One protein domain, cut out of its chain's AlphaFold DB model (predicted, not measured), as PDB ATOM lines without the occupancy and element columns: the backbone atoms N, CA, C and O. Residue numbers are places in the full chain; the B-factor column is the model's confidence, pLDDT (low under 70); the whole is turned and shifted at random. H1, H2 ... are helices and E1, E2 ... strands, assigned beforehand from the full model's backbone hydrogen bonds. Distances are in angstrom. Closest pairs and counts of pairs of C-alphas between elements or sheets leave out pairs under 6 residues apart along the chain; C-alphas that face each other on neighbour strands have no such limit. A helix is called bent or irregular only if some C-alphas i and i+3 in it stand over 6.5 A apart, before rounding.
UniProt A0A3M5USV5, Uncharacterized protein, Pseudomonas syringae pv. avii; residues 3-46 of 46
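AT A GLANCE: This is residues 3 to 46 of the 46 residues of an uncharacterized protein of Pseudomonas syringae pv. avii (UniProt A0A3M5USV5). A two-stranded hairpin, E1 and E2, leads into one long helix, H1, that turns away from it at a corner; residues 25 to 46, of which 25 to 45 belong to H1, stand free and stick out. The printed part has 44 residues, with two named strands and one named helix in the order E1, E2, H1 along the chain; the sheet, in the order E1 - E2, is antiparallel, and the class is mixed, helices and strands. It is extended, a rod of 50 by 23 by 10 A, with a radius of gyration of the C-alphas of 16.6 A.

IN THESE COORDINATES: E1, residues 3 to 9, starts at C-alpha 3 (203.621, 237.099, 225.649) and is 18.3 A long. E2, residues 17 to 23, is 19.4 A long. H1, residues 25 to 45, is 28.0 A long and ends at C-alpha 45 (188.837, 209.855, 232.432); it is irregular, with C-alphas 29 and 32 7.1 A apart.

HOW THE PARTS SIT: E1 and E2 form a hairpin, antiparallel at 169 degrees; N 3 and O 22 are 2.8 A apart, within hydrogen-bond range. The closest C-alphas of E2 and H1, Cys 23 and Gly 29, are 7.3 A apart. E1 and H1 are apart. In H1, 13 of 17 O i to N i+4 pairs are within hydrogen-bond range.

THE WHOLE: The farthest C-alphas, Asp 12 and Val 46, are 50.1 A apart. The printed part has no cut and no long link, and no printed residue is under 70 in pLDDT.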
ATOM      1  N   TYR A   3     202.566 236.401 226.369       97.12
ATOM      2  CA  TYR A   3     203.621 237.099 225.649       97.12
ATOM      3  C   TYR A   3     204.904 237.021 226.463       97.12
ATOM      4  O   TYR A   3     204.900 237.301 227.663       97.12
ATOM      5  N   VAL A   4     205.991 236.644 225.796       97.00
ATOM      6  CA  VAL A   4     207.322 236.514 226.389       97.00
ATOM      7  C   VAL A   4     208.259 237.473 225.672       97.00
ATOM      8  O   VAL A   4     208.266 237.538 224.444       97.00
ATOM      9  N   GLY A   5     209.052 238.218 226.432       97.06
ATOM     10  CA  GLY A   5     210.049 239.137 225.901       97.06
ATOM     11  C   GLY A   5     211.234 239.297 226.842       97.06
ATOM     12  O   GLY A   5     211.315 238.639 227.876       97.06
ATOM     13  N   ARG A   6     212.163 240.188 226.475       96.31
ATOM     14  CA  ARG A   6     213.369 240.500 227.269       96.31
ATOM     15  C   ARG A   6     214.197 239.258 227.638       96.31
ATOM     16  O   ARG A   6     214.797 239.225 228.708       96.31
ATOM     17  N   VAL A   7     214.232 238.271 226.740       97.25
ATOM     18  CA  VAL A   7     214.993 237.029 226.907       97.25
ATOM     19  C   VAL A   7     216.484 237.334 226.896       97.25
ATOM     20  O   VAL A   7     216.995 237.832 225.892       97.25
ATOM     21  N   ARG A   8     217.176 237.073 228.008       96.25
ATOM     22  CA  ARG A   8     218.625 237.294 228.126       96.25
ATOM     23  C   ARG A   8     219.260 236.405 229.191       96.25
ATOM     24  O   ARG A   8     218.607 236.075 230.178       96.25
ATOM     25  N   ALA A   9     220.548 236.115 229.038       97.12
ATOM     26  CA  ALA A   9     221.346 235.490 230.088       97.12
ATOM     27  C   ALA A   9     221.506 236.411 231.317       97.12
ATOM     28  O   ALA A   9     221.285 237.635 231.247       97.12
ATOM     29  N   GLY A  10     221.854 235.809 232.452       94.56
ATOM     30  CA  GLY A  10     222.341 236.507 233.635       94.56
ATOM     31  C   GLY A  10     223.651 237.236 233.362       94.56
ATOM     32  O   GLY A  10     224.352 236.956 232.394       94.56
ATOM     33  N   THR A  11     223.945 238.229 234.196       94.44
ATOM     34  CA  THR A  11     225.191 238.998 234.083       94.44
ATOM     35  C   THR A  11     226.354 238.264 234.753       94.44
ATOM     36  O   THR A  11     227.477 238.346 234.267       94.44
ATOM     37  N   ASP A  12     226.061 237.530 235.831       93.94
ATOM     38  CA  ASP A  12     227.065 236.945 236.726       93.94
ATOM     39  C   ASP A  12     227.081 235.409 236.686       93.94
ATOM     40  O   ASP A  12     228.105 234.795 236.973       93.94
ATOM     41  N   ASP A  13     225.961 234.790 236.303       95.69
ATOM     42  CA  ASP A  13     225.797 233.338 236.245       95.69
ATOM     43  C   ASP A  13     225.408 232.896 234.819       95.69
ATOM     44  O   ASP A  13     224.363 233.329 234.311       95.69
ATOM     45  N   PRO A  14     226.222 232.048 234.156       92.62
ATOM     46  CA  PRO A  14     225.930 231.538 232.818       92.62
ATOM     47  C   PRO A  14     224.692 230.627 232.753       92.62
ATOM     48  O   PRO A  14     224.144 230.451 231.663       92.62
ATOM     49  N   GLU A  15     224.228 230.073 233.874       96.94
ATOM     50  CA  GLU A  15     223.022 229.237 233.944       96.94
ATOM     51  C   GLU A  15     221.742 230.056 234.200       96.94
ATOM     52  O   GLU A  15     220.625 229.540 234.088       96.94
ATOM     53  N   GLN A  16     221.862 231.355 234.491       97.38
ATOM     54  CA  GLN A  16     220.713 232.220 234.744       97.38
ATOM     55  C   GLN A  16     220.052 232.696 233.438       97.38
ATOM     56  O   GLN A  16     220.695 233.258 232.551       97.38
ATOM     57  N   LEU A  17     218.719 232.585 233.366       97.00
ATOM     58  CA  LEU A  17     217.894 233.115 232.277       97.00
ATOM     59  C   LEU A  17     216.867 234.118 232.814       97.00
ATOM     60  O   LEU A  17     216.047 233.799 233.673       97.00
ATOM     61  N   ASN A  18     216.878 235.329 232.266       97.19
ATOM     62  CA  ASN A  18     215.916 236.377 232.582       97.19
ATOM     63  C   ASN A  18     214.889 236.515 231.456       97.19
ATOM     64  O   ASN A  18     215.243 236.518 230.275       97.19
ATOM     65  N   LEU A  19     213.620 236.667 231.836       98.12
ATOM     66  CA  LEU A  19     212.476 236.789 230.936       98.12
ATOM     67  C   LEU A  19     211.491 237.820 231.497       98.12
ATOM     68  O   LEU A  19     211.377 237.986 232.710       98.12
ATOM     69  N   TRP A  20     210.733 238.464 230.615       97.75
ATOM     70  CA  TRP A  20     209.561 239.252 230.978       97.75
ATOM     71  C   TRP A  20     208.308 238.630 230.374       97.75
ATOM     72  O   TRP A  20     208.266 238.345 229.175       97.75
ATOM     73  N   LEU A  21     207.288 238.438 231.206       97.00
ATOM     74  CA  LEU A  21     206.055 237.752 230.845       97.00
ATOM     75  C   LEU A  21     204.864 238.678 231.072       97.00
ATOM     76  O   LEU A  21     204.708 239.238 232.156       97.00
ATOM     77  N   THR A  22     203.993 238.781 230.073       97.25
ATOM     78  CA  THR A  22     202.709 239.479 230.197       97.25
ATOM     79  C   THR A  22     201.602 238.597 229.637       97.25
ATOM     80  O   THR A  22     201.765 237.955 228.597       97.25
ATOM     81  N   CYS A  23     200.444 238.562 230.291       96.81
ATOM     82  CA  CYS A  23     199.280 237.858 229.769       96.81
ATOM     83  C   CYS A  23     197.968 238.509 230.209       96.81
ATOM     84  O   CYS A  23     197.928 239.270 231.172       96.81
ATOM     85  N   ASP A  24     196.893 238.167 229.500       96.81
ATOM     86  CA  ASP A  24     195.527 238.393 229.968       96.81
ATOM     87  C   ASP A  24     195.225 237.399 231.101       96.81
ATOM     88  O   ASP A  24     195.085 236.187 230.874       96.81
ATOM     89  N   ASN A  25     195.170 237.914 232.328       94.06
ATOM     90  CA  ASN A  25     195.017 237.128 233.547       94.06
ATOM     91  C   ASN A  25     193.612 236.529 233.692       94.06
ATOM     92  O   ASN A  25     193.486 235.392 234.143       94.06
ATOM     93  N   VAL A  26     192.566 237.241 233.276       95.00
ATOM     94  CA  VAL A  26     191.186 236.750 233.392       95.00
ATOM     95  C   VAL A  26     190.930 235.671 232.347       95.00
ATOM     96  O   VAL A  26     190.480 234.572 232.679       95.00
ATOM     97  N   ARG A  27     191.271 235.939 231.082       94.69
ATOM     98  CA  ARG A  27     190.992 235.001 229.994       94.69
ATOM     99  C   ARG A  27     191.966 233.832 229.974       94.69
ATOM    100  O   ARG A  27     191.516 232.692 229.965       94.69
ATOM    101  N   LYS A  28     193.283 234.075 229.905       93.38
ATOM    102  CA  LYS A  28     194.272 232.981 229.812       93.38
ATOM    103  C   LYS A  28     194.708 232.488 231.186       93.38
ATOM    104  O   LYS A  28     194.849 231.282 231.338       93.38
ATOM    105  N   GLY A  29     194.912 233.383 232.150       89.75
ATOM    106  CA  GLY A  29     195.378 233.008 233.490       89.75
ATOM    107  C   GLY A  29     194.383 232.136 234.262       89.75
ATOM    108  O   GLY A  29     194.802 231.166 234.891       89.75
ATOM    109  N   ALA A  30     193.084 232.429 234.152       94.69
ATOM    110  CA  ALA A  30     192.029 231.701 234.853       94.69
ATOM    111  C   ALA A  30     191.137 230.882 233.906       94.69
ATOM    112  O   ALA A  30     191.230 229.655 233.881       94.69
ATOM    113  N   ALA A  31     190.290 231.548 233.113       96.62
ATOM    114  CA  ALA A  31     189.165 230.889 232.445       96.62
ATOM    115  C   ALA A  31     189.602 229.785 231.470       96.62
ATOM    116  O   ALA A  31     189.157 228.645 231.571       96.62
ATOM    117  N   LEU A  32     190.514 230.100 230.548       96.00
ATOM    118  CA  LEU A  32     190.968 229.139 229.545       96.00
ATOM    119  C   LEU A  32     191.777 227.999 230.170       96.00
ATOM    120  O   LEU A  32     191.648 226.869 229.723       96.00
ATOM    121  N   ASN A  33     192.576 228.266 231.209       95.81
ATOM    122  CA  ASN A  33     193.291 227.201 231.914       95.81
ATOM    123  C   ASN A  33     192.313 226.218 232.583       95.81
ATOM    124  O   ASN A  33     192.514 225.011 232.478       95.81
ATOM    125  N   ALA A  34     191.239 226.711 233.213       97.19
ATOM    126  CA  ALA A  34     190.218 225.858 233.825       97.19
ATOM    127  C   ALA A  34     189.496 224.981 232.788       97.19
ATOM    128  O   ALA A  34     189.339 223.780 233.002       97.19
ATOM    129  N   VAL A  35     189.120 225.562 231.643       97.50
ATOM    130  CA  VAL A  35     188.503 224.808 230.539       97.50
ATOM    131  C   VAL A  35     189.454 223.737 230.007       97.50
ATOM    132  O   VAL A  35     189.039 222.595 229.875       97.50
ATOM    133  N   GLN A  36     190.732 224.060 229.790       97.00
ATOM    134  CA  GLN A  36     191.725 223.100 229.286       97.00
ATOM    135  C   GLN A  36     191.939 221.907 230.228       97.00
ATOM    136  O   GLN A  36     192.093 220.778 229.766       97.00
ATOM    137  N   VAL A  37     191.929 222.132 231.546       97.00
ATOM    138  CA  VAL A  37     191.962 221.029 232.523       97.00
ATOM    139  C   VAL A  37     190.687 220.190 232.427       97.00
ATOM    140  O   VAL A  37     190.771 218.967 232.415       97.00
ATOM    141  N   GLY A  38     189.516 220.822 232.307       97.88
ATOM    142  CA  GLY A  38     188.250 220.113 232.103       97.88
ATOM    143  C   GLY A  38     188.233 219.264 230.827       97.88
ATOM    144  O   GLY A  38     187.813 218.111 230.864       97.88
ATOM    145  N   GLU A  39     188.747 219.797 229.718       97.81
ATOM    146  CA  GLU A  39     188.895 219.070 228.451       97.81
ATOM    147  C   GLU A  39     189.802 217.842 228.606       97.81
ATOM    148  O   GLU A  39     189.467 216.770 228.102       97.81
ATOM    149  N   LEU A  40     190.917 217.971 229.334       97.88
ATOM    150  CA  LEU A  40     191.822 216.852 229.601       97.88
ATOM    151  C   LEU A  40     191.152 215.770 230.460       97.88
ATOM    152  O   LEU A  40     191.291 214.585 230.171       97.88
ATOM    153  N   LEU A  41     190.391 216.174 231.480       97.69
ATOM    154  CA  LEU A  41     189.646 215.241 232.329       97.69
ATOM    155  C   LEU A  41     188.609 214.452 231.528       97.69
ATOM    156  O   LEU A  41     188.528 213.238 231.678       97.69
ATOM    157  N   ILE A  42     187.851 215.123 230.657       97.81
ATOM    158  CA  ILE A  42     186.882 214.451 229.782       97.81
ATOM    159  C   ILE A  42     187.598 213.495 228.828       97.81
ATOM    160  O   ILE A  42     187.119 212.396 228.604       97.81
ATOM    161  N   LYS A  43     188.740 213.894 228.266       96.94
ATOM    162  CA  LYS A  43     189.467 213.071 227.296       96.94
ATOM    163  C   LYS A  43     190.039 211.784 227.905       96.94
ATOM    164  O   LYS A  43     190.018 210.752 227.241       96.94
ATOM    165  N   ASP A  44     190.600 211.870 229.110       96.44
ATOM    166  CA  ASP A  44     191.409 210.787 229.679       96.44
ATOM    167  C   ASP A  44     190.664 209.967 230.754       96.44
ATOM    168  O   ASP A  44     191.120 208.878 231.106       96.44
ATOM    169  N   TYR A  45     189.537 210.463 231.286       88.81
ATOM    170  CA  TYR A  45     188.837 209.855 232.432       88.81
ATOM    171  C   TYR A  45     187.320 209.676 232.252       88.81
ATOM    172  O   TYR A  45     186.663 209.209 233.189       88.81
ATOM    173  N   VAL A  46     186.757 210.031 231.093       80.00
ATOM    174  CA  VAL A  46     185.342 209.812 230.735       80.00
ATOM    175  C   VAL A  46     185.272 209.041 229.425       80.00
ATOM    176  O   VAL A  46     184.500 208.059 229.384       80.00
TER     177      VAL A  46